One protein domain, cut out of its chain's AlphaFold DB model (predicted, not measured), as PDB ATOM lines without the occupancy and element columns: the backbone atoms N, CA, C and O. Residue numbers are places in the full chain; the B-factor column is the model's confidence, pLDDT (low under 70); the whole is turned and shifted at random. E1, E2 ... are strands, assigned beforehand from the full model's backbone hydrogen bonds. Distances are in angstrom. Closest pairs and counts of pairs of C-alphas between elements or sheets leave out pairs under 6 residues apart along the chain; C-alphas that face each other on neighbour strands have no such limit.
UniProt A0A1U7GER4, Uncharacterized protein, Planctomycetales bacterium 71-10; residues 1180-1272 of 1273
ATOM      1  N   VAL A1180     182.232 182.623 185.680       86.38
ATOM      2  CA  VAL A1180     181.250 183.565 185.131       86.38
ATOM      3  C   VAL A1180     180.183 182.804 184.340       86.38
ATOM      4  O   VAL A1180     180.468 182.331 183.237       86.38
ATOM      5  N   PRO A1181     178.952 182.688 184.864       83.62
ATOM      6  CA  PRO A1181     177.833 182.109 184.135       83.62
ATOM      7  C   PRO A1181     177.232 183.129 183.162       83.62
ATOM      8  O   PRO A1181     176.891 184.245 183.546       83.62
ATOM      9  N   THR A1182     177.069 182.743 181.898       84.38
ATOM     10  CA  THR A1182     176.394 183.539 180.864       84.38
ATOM     11  C   THR A1182     175.207 182.744 180.313       84.38
ATOM     12  O   THR A1182     175.413 181.862 179.471       84.38
ATOM     13  N   PRO A1183     173.982 182.994 180.804       80.06
ATOM     14  CA  PRO A1183     172.779 182.374 180.265       80.06
ATOM     15  C   PRO A1183     172.389 183.003 178.919       80.06
ATOM     16  O   PRO A1183     172.574 184.201 178.715       80.06
ATOM     17  N   GLY A1184     171.837 182.212 178.002       79.06
ATOM     18  CA  GLY A1184     171.312 182.704 176.727       79.06
ATOM     19  C   GLY A1184     170.735 181.592 175.853       79.06
ATOM     20  O   GLY A1184     170.871 180.408 176.159       79.06
ATOM     21  N   ILE A1185     170.095 181.966 174.745       75.94
ATOM     22  CA  ILE A1185     169.634 181.008 173.731       75.94
ATOM     23  C   ILE A1185     170.739 180.849 172.688       75.94
ATOM     24  O   ILE A1185     171.189 181.828 172.093       75.94
ATOM     25  N   LYS A1186     171.188 179.613 172.472       75.25
ATOM     26  CA  LYS A1186     172.151 179.280 171.418       75.25
ATOM     27  C   LYS A1186     171.662 178.080 170.626       75.25
ATOM     28  O   LYS A1186     170.985 177.202 171.157       75.25
ATOM     29  N   ASN A1187     172.055 178.029 169.362       73.94
ATOM     30  CA  ASN A1187     171.851 176.852 168.539       73.94
ATOM     31  C   ASN A1187     172.894 175.793 168.925       73.94
ATOM     32  O   ASN A1187     174.097 176.025 168.779       73.94
ATOM     33  N   VAL A1188     172.446 174.667 169.484       70.69
ATOM     34  CA  VAL A1188     173.311 173.574 169.947       70.69
ATOM     35  C   VAL A1188     172.888 172.278 169.268       70.69
ATOM     36  O   VAL A1188     171.704 172.028 169.056       70.69
ATOM     37  N   LEU A1189     173.868 171.448 168.913       67.25
ATOM     38  CA  LEU A1189     173.623 170.132 168.334       67.25
ATOM     39  C   LEU A1189     173.168 169.160 169.428       67.25
ATOM     40  O   LEU A1189     173.972 168.724 170.251       67.25
ATOM     41  N   VAL A1190     171.891 168.786 169.411       63.59
ATOM     42  CA  VAL A1190     171.318 167.779 170.312       63.59
ATOM     43  C   VAL A1190     171.093 166.511 169.499       63.59
ATOM     44  O   VAL A1190     170.350 166.518 168.522       63.59
ATOM     45  N   ASN A1191     171.782 165.420 169.848       64.94
ATOM     46  CA  ASN A1191     171.764 164.160 169.085       64.94
ATOM     47  C   ASN A1191     172.091 164.329 167.580       64.94
ATOM     48  O   ASN A1191     171.560 163.609 166.740       64.94
ATOM     49  N   GLY A1192     172.960 165.290 167.239       65.56
ATOM     50  CA  GLY A1192     173.398 165.547 165.861       65.56
ATOM     51  C   GLY A1192     172.500 166.482 165.040       65.56
ATOM     52  O   GLY A1192     172.817 166.729 163.880       65.56
ATOM     53  N   LEU A1193     171.428 167.039 165.620       69.06
ATOM     54  CA  LEU A1193     170.538 167.998 164.956       69.06
ATOM     55  C   LEU A1193     170.650 169.399 165.590       69.06
ATOM     56  O   LEU A1193     170.674 169.497 166.819       69.06
ATOM     57  N   PRO A1194     170.725 170.482 164.790       67.81
ATOM     58  CA  PRO A1194     170.818 171.846 165.305       67.81
ATOM     59  C   PRO A1194     169.486 172.284 165.918       67.81
ATOM     60  O   PRO A1194     168.461 172.314 165.236       67.81
ATOM     61  N   GLN A1195     169.503 172.629 167.205       73.69
ATOM     62  CA  GLN A1195     168.316 173.026 167.953       73.69
ATOM     63  C   GLN A1195     168.592 174.262 168.812       73.69
ATOM     64  O   GLN A1195     169.555 174.294 169.584       73.69
ATOM     65  N   ASP A1196     167.707 175.258 168.728       73.75
ATOM     66  CA  ASP A1196     167.732 176.394 169.647       73.75
ATOM     67  C   ASP A1196     167.428 175.887 171.055       73.75
ATOM     68  O   ASP A1196     166.357 175.331 171.326       73.75
ATOM     69  N   SER A1197     168.421 176.030 171.927       74.12
ATOM     70  CA  SER A1197     168.442 175.485 173.276       74.12
ATOM     71  C   SER A1197     168.823 176.587 174.254       74.12
ATOM     72  O   SER A1197     169.624 177.472 173.940       74.12
ATOM     73  N   TYR A1198     168.257 176.532 175.456       80.50
ATOM     74  CA  TYR A1198     168.718 177.384 176.542       80.50
ATOM     75  C   TYR A1198     170.060 176.850 177.048       80.50
ATOM     76  O   TYR A1198     170.157 175.677 177.419       80.50
ATOM     77  N   VAL A1199     171.086 177.701 177.027       79.44
ATOM     78  CA  VAL A1199     172.465 177.361 177.377       79.44
ATOM     79  C   VAL A1199     172.958 178.286 178.474       79.44
ATOM     80  O   VAL A1199     172.843 179.505 178.366       79.44
ATOM     81  N   VAL A1200     173.585 177.714 179.494       83.06
ATOM     82  CA  VAL A1200     174.391 178.477 180.445       83.06
ATOM     83  C   VAL A1200     175.847 178.161 180.162       83.06
ATOM     84  O   VAL A1200     176.312 177.047 180.401       83.06
ATOM     85  N   HIS A1201     176.554 179.136 179.595       85.00
ATOM     86  CA  HIS A1201     177.985 179.024 179.349       85.00
ATOM     87  C   HIS A1201     178.741 179.516 180.580       85.00
ATOM     88  O   HIS A1201     178.684 180.698 180.920       85.00
ATOM     89  N   PHE A1202     179.447 178.612 181.241       87.12
ATOM     90  CA  PHE A1202     180.305 178.910 182.374       87.12
ATOM     91  C   PHE A1202     181.710 179.142 181.857       87.12
ATOM     92  O   PHE A1202     182.328 178.244 181.293       87.12
ATOM     93  N   ARG A1203     182.223 180.356 182.034       87.81
ATOM     94  CA  ARG A1203     183.608 180.667 181.698       87.81
ATOM     95  C   ARG A1203     184.413 180.844 182.970       87.81
ATOM     96  O   ARG A1203     184.125 181.753 183.750       87.81
ATOM     97  N   ARG A1204     185.443 180.020 183.145       90.38
ATOM     98  CA  ARG A1204     186.423 180.220 184.203       90.38
ATOM     99  C   ARG A1204     187.251 181.438 183.844       90.38
ATOM    100  O   ARG A1204     187.714 181.572 182.707       90.38
ATOM    101  N   ARG A1205     187.426 182.357 184.783       86.81
ATOM    102  CA  ARG A1205     188.206 183.556 184.507       86.81
ATOM    103  C   ARG A1205     189.675 183.198 184.297       86.81
ATOM    104  O   ARG A1205     190.210 182.289 184.927       86.81
ATOM    105  N   ALA A1206     190.337 183.905 183.386       82.56
ATOM    106  CA  ALA A1206     191.770 183.720 183.148       82.56
ATOM    107  C   ALA A1206     192.619 184.237 184.328       82.56
ATOM    108  O   ALA A1206     193.732 183.761 184.556       82.56
ATOM    109  N   ASP A1207     192.082 185.186 185.097       83.69
ATOM    110  CA  ASP A1207     192.686 185.770 186.297       83.69
ATOM    111  C   ASP A1207     192.318 185.030 187.592       83.69
ATOM    112  O   ASP A1207     192.582 185.545 188.677       83.69
ATOM    113  N   ASP A1208     191.763 183.817 187.494       86.06
ATOM    114  CA  ASP A1208     191.549 182.965 188.660       86.06
ATOM    115  C   ASP A1208     192.854 182.787 189.450       86.06
ATOM    116  O   ASP A1208     193.915 182.473 188.899       86.06
ATOM    117  N   LYS A1209     192.761 183.031 190.755       84.56
ATOM    118  CA  LYS A1209     193.888 183.013 191.683       84.56
ATOM    119  C   LYS A1209     194.371 181.593 191.963       84.56
ATOM    120  O   LYS A1209     195.547 181.396 192.266       84.56
ATOM    121  N   VAL A1210     193.489 180.605 191.827       86.88
ATOM    122  CA  VAL A1210     193.838 179.188 191.931       86.88
ATOM    123  C   VAL A1210     194.132 178.671 190.529       86.88
ATOM    124  O   VAL A1210     193.345 178.834 189.602       86.88
ATOM    125  N   ARG A1211     195.303 178.061 190.347       85.94
ATOM    126  CA  ARG A1211     195.780 177.621 189.021       85.94
ATOM    127  C   ARG A1211     195.547 176.153 188.731       85.94
ATOM    128  O   ARG A1211     195.723 175.721 187.596       85.94
ATOM    129  N   GLU A1212     195.135 175.404 189.740       86.81
ATOM    130  CA  GLU A1212     194.732 174.018 189.575       86.81
ATOM    131  C   GLU A1212     193.529 173.937 188.626       86.81
ATOM    132  O   GLU A1212     192.606 174.753 188.736       86.81
ATOM    133  N   PRO A1213     193.521 173.007 187.662       85.62
ATOM    134  CA  PRO A1213     192.385 172.843 186.783       85.62
ATOM    135  C   PRO A1213     191.197 172.222 187.529       85.62
ATOM    136  O   PRO A1213     191.372 171.483 188.495       85.62
ATOM    137  N   ILE A1214     189.989 172.506 187.049       85.94
ATOM    138  CA  ILE A1214     188.764 171.895 187.574       85.94
ATOM    139  C   ILE A1214     188.474 170.654 186.739       85.94
ATOM    140  O   ILE A1214     188.431 170.741 185.510       85.94
ATOM    141  N   LEU A1215     188.295 169.504 187.382       86.06
ATOM    142  CA  LEU A1215     187.990 168.262 186.673       86.06
ATOM    143  C   LEU A1215     186.506 168.212 186.303       86.06
ATOM    144  O   LEU A1215     185.650 168.680 187.046       86.06
ATOM    145  N   GLY A1216     186.164 167.605 185.172       79.44
ATOM    146  CA  GLY A1216     184.781 167.531 184.704       79.44
ATOM    147  C   GLY A1216     183.864 166.758 185.657       79.44
ATOM    148  O   GLY A1216     182.689 167.091 185.779       79.44
ATOM    149  N   GLU A1217     184.404 165.794 186.413       82.94
ATOM    150  CA  GLU A1217     183.677 165.096 187.489       82.94
ATOM    151  C   GLU A1217     183.302 166.000 188.677       82.94
ATOM    152  O   GLU A1217     182.356 165.702 189.415       82.94
ATOM    153  N   GLU A1218     184.024 167.112 188.844       82.81
ATOM    154  CA  GLU A1218     183.783 168.131 189.864       82.81
ATOM    155  C   GLU A1218     182.684 169.116 189.430       82.81
ATOM    156  O   GLU A1218     182.290 169.969 190.217       82.81
ATOM    157  N   VAL A1219     182.142 169.006 188.212       84.38
ATOM    158  CA  VAL A1219     181.130 169.931 187.690       84.38
ATOM    159  C   VAL A1219     179.798 169.218 187.467       84.38
ATOM    160  O   VAL A1219     179.685 168.293 186.663       84.38
ATOM    161  N   ARG A1220     178.751 169.694 188.145       83.44
ATOM    162  CA  ARG A1220     177.363 169.249 187.952       83.44
ATOM    163  C   ARG A1220     176.433 170.445 187.971       83.44
ATOM    164  O   ARG A1220     176.672 171.407 188.682       83.44
ATOM    165  N   GLY A1221     175.333 170.400 187.252       79.75
ATOM    166  CA  GLY A1221     174.328 171.449 187.318       79.75
ATOM    167  C   GLY A1221     172.956 170.928 186.984       79.75
ATOM    168  O   GLY A1221     172.790 169.778 186.592       79.75
ATOM    169  N   THR A1222     171.961 171.787 187.155       78.62
ATOM    170  CA  THR A1222     170.615 171.500 186.683       78.62
ATOM    171  C   THR A1222     170.074 172.666 185.876       78.62
ATOM    172  O   THR A1222     170.316 173.825 186.213       78.62
ATOM    173  N   ILE A1223     169.326 172.366 184.816       77.69
ATOM    174  CA  ILE A1223     168.519 173.343 184.077       77.69
ATOM    175  C   ILE A1223     167.074 172.848 184.103       77.69
ATOM    176  O   ILE A1223     166.783 171.756 183.614       77.69
ATOM    177  N   ASN A1224     166.169 173.629 184.699       76.25
ATOM    178  CA  ASN A1224     164.765 173.263 184.931       76.25
ATOM    179  C   ASN A1224     164.604 171.857 185.557       76.25
ATOM    180  O   ASN A1224     163.730 171.085 185.170       76.25
ATOM    181  N   GLY A1225     165.481 171.505 186.506       68.31
ATOM    182  CA  GLY A1225     165.453 170.224 187.225       68.31
ATOM    183  C   GLY A1225     166.087 169.029 186.499       68.31
ATOM    184  O   GLY A1225     166.126 167.944 187.071       68.31
ATOM    185  N   ARG A1226     166.610 169.198 185.276       76.12
ATOM    186  CA  ARG A1226     167.378 168.161 184.565       76.12
ATOM    187  C   ARG A1226     168.860 168.272 184.904       76.12
ATOM    188  O   ARG A1226     169.416 169.353 184.740       76.12
ATOM    189  N   GLU A1227     169.475 167.175 185.339       78.75
ATOM    190  CA  GLU A1227     170.914 167.121 185.615       78.75
ATOM    191  C   GLU A1227     171.757 167.202 184.337       78.75
ATOM    192  O   GLU A1227     171.496 166.508 183.355       78.75
ATOM    193  N   GLU A1228     172.795 168.028 184.399       80.06
ATOM    194  CA  GLU A1228     173.830 168.219 183.391       80.06
ATOM    195  C   GLU A1228     175.205 168.107 184.071       80.06
ATOM    196  O   GLU A1228     175.377 168.464 185.240       80.06
ATOM    197  N   GLY A1229     176.202 167.597 183.354       79.25
ATOM    198  CA  GLY A1229     177.550 167.389 183.880       79.25
ATOM    199  C   GLY A1229     178.555 167.181 182.756       79.25
ATOM    200  O   GLY A1229     178.174 166.941 181.609       79.25
ATOM    201  N   LEU A1230     179.839 167.291 183.077       81.81
ATOM    202  CA  LEU A1230     180.918 167.094 182.109       81.81
ATOM    203  C   LEU A1230     181.467 165.672 182.166       81.81
ATOM    204  O   LEU A1230     181.200 164.906 183.096       81.81
ATOM    205  N   LYS A1231     182.250 165.298 181.151       80.50
ATOM    206  CA  LYS A1231     182.940 164.006 181.179       80.50
ATOM    207  C   LYS A1231     183.988 164.026 182.295       80.50
ATOM    208  O   LYS A1231     184.712 165.012 182.400       80.50
ATOM    209  N   PRO A1232     184.165 162.931 183.055       77.06
ATOM    210  CA  PRO A1232     185.178 162.878 184.111       77.06
ATOM    211  C   PRO A1232     186.602 163.228 183.649       77.06
ATOM    212  O   PRO A1232     187.374 163.782 184.419       77.06
ATOM    213  N   SER A1233     186.945 162.946 182.385       76.31
ATOM    214  CA  SER A1233     188.264 163.231 181.799       76.31
ATOM    215  C   SER A1233     188.426 164.647 181.233       76.31
ATOM    216  O   SER A1233     189.468 164.955 180.660       76.31
ATOM    217  N   GLU A1234     187.390 165.479 181.295       80.25
ATOM    218  CA  GLU A1234     187.444 166.865 180.834       80.25
ATOM    219  C   GLU A1234     188.099 167.737 181.909       80.25
ATOM    220  O   GLU A1234     187.936 167.493 183.100       80.25
ATOM    221  N   VAL A1235     188.887 168.724 181.498       84.31
ATOM    222  CA  VAL A1235     189.700 169.537 182.404       84.31
ATOM    223  C   VAL A1235     189.483 170.991 182.026       84.31
ATOM    224  O   VAL A1235     189.676 171.345 180.867       84.31
ATOM    225  N   ILE A1236     189.066 171.816 182.983       85.50
ATOM    226  CA  ILE A1236     188.768 173.232 182.765       85.50
ATOM    227  C   ILE A1236     189.890 174.069 183.368       85.50
ATOM    228  O   ILE A1236     190.009 174.223 184.594       85.50
ATOM    229  N   ARG A1237     190.703 174.654 182.495       86.69
ATOM    230  CA  ARG A1237     191.792 175.551 182.884       86.69
ATOM    231  C   ARG A1237     191.293 176.983 183.075       86.69
ATOM    232  O   ARG A1237     190.234 177.355 182.561       86.69
ATOM    233  N   PRO A1238     192.040 177.828 183.803       84.44
ATOM    234  CA  PRO A1238     191.761 179.260 183.845       84.44
ATOM    235  C   PRO A1238     191.634 179.853 182.430       84.44
ATOM    236  O   PRO A1238     192.520 179.681 181.597       84.44
ATOM    237  N   GLY A1239     190.529 180.553 182.152       81.88
ATOM    238  CA  GLY A1239     190.231 181.170 180.851       81.88
ATOM    239  C   GLY A1239     189.392 180.314 179.894       81.88
ATOM    240  O   GLY A1239     188.783 180.872 178.966       81.88
ATOM    241  N   GLU A1240     189.325 179.002 180.134       86.69
ATOM    242  CA  GLU A1240     188.469 178.061 179.412       86.69
ATOM    243  C   GLU A1240     187.029 178.112 179.945       86.69
ATOM    244  O   GLU A1240     186.737 178.667 181.007       86.69
ATOM    245  N   GLY A1241     186.089 177.577 179.176       81.62
ATOM    246  CA  GLY A1241     184.689 177.536 179.562       81.62
ATOM    247  C   GLY A1241     184.022 176.257 179.098       81.62
ATOM    248  O   GLY A1241     184.510 175.575 178.200       81.62
ATOM    249  N   PHE A1242     182.898 175.953 179.722       86.56
ATOM    250  CA  PHE A1242     182.046 174.823 179.402       86.56
ATOM    251  C   PHE A1242     180.592 175.290 179.369       86.56
ATOM    252  O   PHE A1242     180.275 176.428 179.720       86.56
ATOM    253  N   GLN A1243     179.682 174.435 178.920       83.19
ATOM    254  CA  GLN A1243     178.278 174.808 178.810       83.19
ATOM    255  C   GLN A1243     177.349 173.691 179.255       83.19
ATOM    256  O   GLN A1243     177.575 172.527 178.940       83.19
ATOM    257  N   PHE A1244     176.272 174.079 179.927       84.00
ATOM    258  CA  PHE A1244     175.103 173.234 180.147       84.00
ATOM    259  C   PHE A1244     173.997 173.680 179.209       84.00
ATOM    260  O   PHE A1244     173.802 174.883 179.029       84.00
ATOM    261  N   PHE A1245     173.278 172.740 178.604       76.75
ATOM    262  CA  PHE A1245     172.203 173.061 177.671       76.75
ATOM    263  C   PHE A1245     170.985 172.172 177.898       76.75
ATOM    264  O   PHE A1245     171.108 170.991 178.193       76.75
ATOM    265  N   ASN A1246     169.792 172.734 177.713       71.44
ATOM    266  CA  ASN A1246     168.545 171.975 177.705       71.44
ATOM    267  C   ASN A1246     167.983 171.949 176.279       71.44
ATOM    268  O   ASN A1246     167.583 172.986 175.751       71.44
ATOM    269  N   GLY A1247     167.954 170.766 175.660       60.41
ATOM    270  CA  GLY A1247     167.535 170.533 174.268       60.41
ATOM    271  C   GLY A1247     166.038 170.715 173.976       60.41
ATOM    272  O   GLY A1247     165.449 169.902 173.268       60.41
ATOM    273  N   ARG A1248     165.379 171.724 174.555       59.91
ATOM    274  CA  ARG A1248     163.986 172.105 174.269       59.91
ATOM    275  C   ARG A1248     163.834 173.627 174.309       59.91
ATOM    276  O   ARG A1248     164.071 174.241 175.344       59.91
ATOM    277  N   THR A1249     163.342 174.219 173.224       53.56
ATOM    278  CA  THR A1249     162.761 175.569 173.207       53.56
ATOM    279  C   THR A1249     161.287 175.462 173.593       53.56
ATOM    280  O   THR A1249     160.422 175.123 172.791       53.56
ATOM    281  N   SER A1250     161.017 175.667 174.877       52.75
ATOM    282  CA  SER A1250     159.670 175.843 175.424       52.75
ATOM    283  C   SER A1250     159.210 177.291 175.190       52.75
ATOM    284  O   SER A1250     160.042 178.193 175.135       52.75
ATOM    285  N   ALA A1251     157.898 177.545 175.103       53.47
ATOM    286  CA  ALA A1251     157.320 178.902 175.123       53.47
ATOM    287  C   ALA A1251     157.535 179.637 176.472       53.47
ATOM    288  O   ALA A1251     157.050 180.755 176.672       53.47
ATOM    289  N   GLU A1252     158.240 179.005 177.413       57.41
ATOM    290  CA  GLU A1252     158.641 179.556 178.701       57.41
ATOM    291  C   GLU A1252     159.648 180.694 178.535       57.41
ATOM    292  O   GLU A1252     160.743 180.533 178.002       57.41
ATOM    293  N   ARG A1253     159.275 181.869 179.051       61.19
ATOM    294  CA  ARG A1253     160.160 183.038 179.102       61.19
ATOM    295  C   ARG A1253     161.194 182.962 180.233       61.19
ATOM    296  O   ARG A1253     162.136 183.737 180.188       61.19
ATOM    297  N   LYS A1254     161.031 182.045 181.201       70.88
ATOM    298  CA  LYS A1254     161.840 181.921 182.427       70.88
ATOM    299  C   LYS A1254     162.526 180.559 182.516       70.88
ATOM    300  O   LYS A1254     161.851 179.538 182.405       70.88
ATOM    301  N   PHE A1255     163.827 180.554 182.802       77.00
ATOM    302  CA  PHE A1255     164.607 179.342 183.061       77.00
ATOM    303  C   PHE A1255     165.285 179.424 184.426       77.00
ATOM    304  O   PHE A1255     165.867 180.455 184.769       77.00
ATOM    305  N   THR A1256     165.255 178.323 185.176       79.94
ATOM    306  CA  THR A1256     165.945 178.204 186.464       79.94
ATOM    307  C   THR A1256     167.122 177.262 186.308       79.94
ATOM    308  O   THR A1256     166.956 176.122 185.868       79.94
ATOM    309  N   TRP A1257     168.313 177.722 186.677       85.25
ATOM    310  CA  TRP A1257     169.519 176.906 186.623       85.25
ATOM    311  C   TRP A1257     170.313 176.980 187.922       85.25
ATOM    312  O   TRP A1257     170.296 177.987 188.631       85.25
ATOM    313  N   SER A1258     171.020 175.899 188.223       82.88
ATOM    314  CA  SER A1258     172.020 175.824 189.284       82.88
ATOM    315  C   SER A1258     173.249 175.094 188.762       82.88
ATOM    316  O   SER A1258     173.158 174.278 187.844       82.88
ATOM    317  N   ALA A1259     174.410 175.393 189.330       84.19
ATOM    318  CA  ALA A1259     175.636 174.680 189.005       84.19
ATOM    319  C   ALA A1259     176.479 174.530 190.258       84.19
ATOM    320  O   ALA A1259     176.854 175.515 190.885       84.19
ATOM    321  N   ARG A1260     176.779 173.287 190.604       85.00
ATOM    322  CA  ARG A1260     177.806 172.925 191.557       85.00
ATOM    323  C   ARG A1260     179.120 172.757 190.809       85.00
ATOM    324  O   ARG A1260     179.243 171.906 189.929       85.00
ATOM    325  N   ILE A1261     180.087 173.588 191.158       85.44
ATOM    326  CA  ILE A1261     181.427 173.556 190.595       85.44
ATOM    327  C   ILE A1261     182.361 173.281 191.758       85.44
ATOM    328  O   ILE A1261     182.436 174.047 192.716       85.44
ATOM    329  N   GLU A1262     183.024 172.139 191.684       84.62
ATOM    330  CA  GLU A1262     183.796 171.566 192.774       84.62
ATOM    331  C   GLU A1262     182.928 171.383 194.025       84.62
ATOM    332  O   GLU A1262     181.944 170.632 194.028       84.62
ATOM    333  N   ASN A1263     183.298 172.061 195.105       81.75
ATOM    334  CA  ASN A1263     182.626 171.963 196.390       81.75
ATOM    335  C   ASN A1263     181.717 173.165 196.677       81.75
ATOM    336  O   ASN A1263     181.117 173.215 197.745       81.75
ATOM    337  N   ASP A1264     181.572 174.090 195.729       83.06
ATOM    338  CA  ASP A1264     180.742 175.284 195.865       83.06
ATOM    339  C   ASP A1264     179.620 175.289 194.821       83.06
ATOM    340  O   ASP A1264     179.670 174.589 193.806       83.06
ATOM    341  N   GLU A1265     178.557 176.040 195.081       82.12
ATOM    342  CA  GLU A1265     177.361 176.024 194.244       82.12
ATOM    343  C   GLU A1265     176.856 177.424 193.914       82.12
ATOM    344  O   GLU A1265     176.657 178.286 194.772       82.12
ATOM    345  N   PHE A1266     176.549 177.631 192.638       80.88
ATOM    346  CA  PHE A1266     175.620 178.663 192.230       80.88
ATOM    347  C   PHE A1266     174.229 178.257 192.701       80.88
ATOM    348  O   PHE A1266     173.624 177.322 192.162       80.88
ATOM    349  N   LYS A1267     173.713 178.993 193.691       79.44
ATOM    350  CA  LYS A1267     172.311 178.893 194.117       79.44
ATOM    351  C   LYS A1267     171.382 178.990 192.897       79.44
ATOM    352  O   LYS A1267     171.742 179.681 191.944       79.44
ATOM    353  N   PRO A1268     170.193 178.359 192.921       74.44
ATOM    354  CA  PRO A1268     169.247 178.427 191.811       74.44
ATOM    355  C   PRO A1268     168.974 179.880 191.402       74.44
ATOM    356  O   PRO A1268     168.480 180.673 192.206       74.44
ATOM    357  N   ARG A1269     169.324 180.237 190.167       77.94
ATOM    358  CA  ARG A1269     169.104 181.568 189.592       77.94
ATOM    359  C   ARG A1269     168.040 181.461 188.505       77.94
ATOM    360  O   ARG A1269     168.136 180.612 187.620       77.94
ATOM    361  N   GLU A1270     167.027 182.322 188.584       74.69
ATOM    362  CA  GLU A1270     166.113 182.571 187.467       74.69
ATOM    363  C   GLU A1270     166.786 183.541 186.496       74.69
ATOM    364  O   GLU A1270     167.260 184.606 186.897       74.69
ATOM    365  N   SER A1271     166.785 183.201 185.214       66.38
ATOM    366  CA  SER A1271     167.169 184.127 184.152       66.38
ATOM    367  C   SER A1271     166.143 184.119 183.029       66.38
ATOM    368  O   SER A1271     165.710 183.065 182.558       66.38
ATOM    369  N   ASN A1272     165.774 185.328 182.607       66.50
ATOM    370  CA  ASN A1272     165.104 185.580 181.339       66.50
ATOM    371  C   ASN A1272     166.205 185.872 180.312       66.50
ATOM    372  O   ASN A1272     166.884 186.886 180.489       66.50
TER     373      ASN A1272
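This is residues 1180 to 1272 of the 1273 residues of an uncharacterized protein of Planctomycetales bacterium 71-10 (UniProt A0A1U7GER4). Two antiparallel sheets lie face to face as a sandwich, E1, E2 and E5 in one and E4, E3, E6 and E7 in the other, their strands crossed at 54 degrees. The E1 and E2 hairpin is sharply bent, while the long links E2 to E3 and E4 to E5 lie at the opposite end of the domain from the link E5 to E6. The printed part has 93 residues, with seven named strands, E1 to E7 in chain order, and no named helix; the class is all strand. It is compact, with a radius of gyration of the C-alphas of 13.4 A and spans of 41 by 29 by 21 A.

E1, residues 1180 to 1190, begins at C-alpha 1180 (181.250, 183.565, 185.131), measures 23.8 A and bends by 80 degrees at residue 1185. E2, residues 1193 to 1204, measures 27.8 A and bends by 81 degrees at residue 1196. E3 is residues 1219 to 1223, E4 1226 to 1229 and E5 1241 to 1246, of 13.6, 10.2 and 17.2 A. E6, residues 1255 to 1261, measures 19.3 A; E7, residues 1264 to 1271, measures 20.0 A and ends at C-alpha 1271 (167.169, 184.127, 184.152).

In the hairpin E1 and E2, N 1182 and O 1201 are 2.8 A apart, within hydrogen-bond range. Inner strand E2 also pairs with E5, N 1202 to O 1242 at 2.8 A. In the other sheet, order E4, E3, E6, E7, such pairs are N 1228 and O 1221, 2.8 A; N 1260 and O 1220, 2.7 A; and N 1266 and O 1259, 2.8 A. Between the sheets, the closest C-alphas of E4 and E5 are those of Glu 1228 and Phe 1244, 6.1 A. E2 and E7 are apart.

The two C-alphas farthest apart, those of Arg 1211 and Ala 1251, are 40.9 A apart. The printed part has no cut. The links E2 to E3 and E4 to E5 are long, with 14 and 11 residues. The pLDDT is under 70 at residues 1189 to 1194, 1225, 1247 to 1253 and 1271 to 1272.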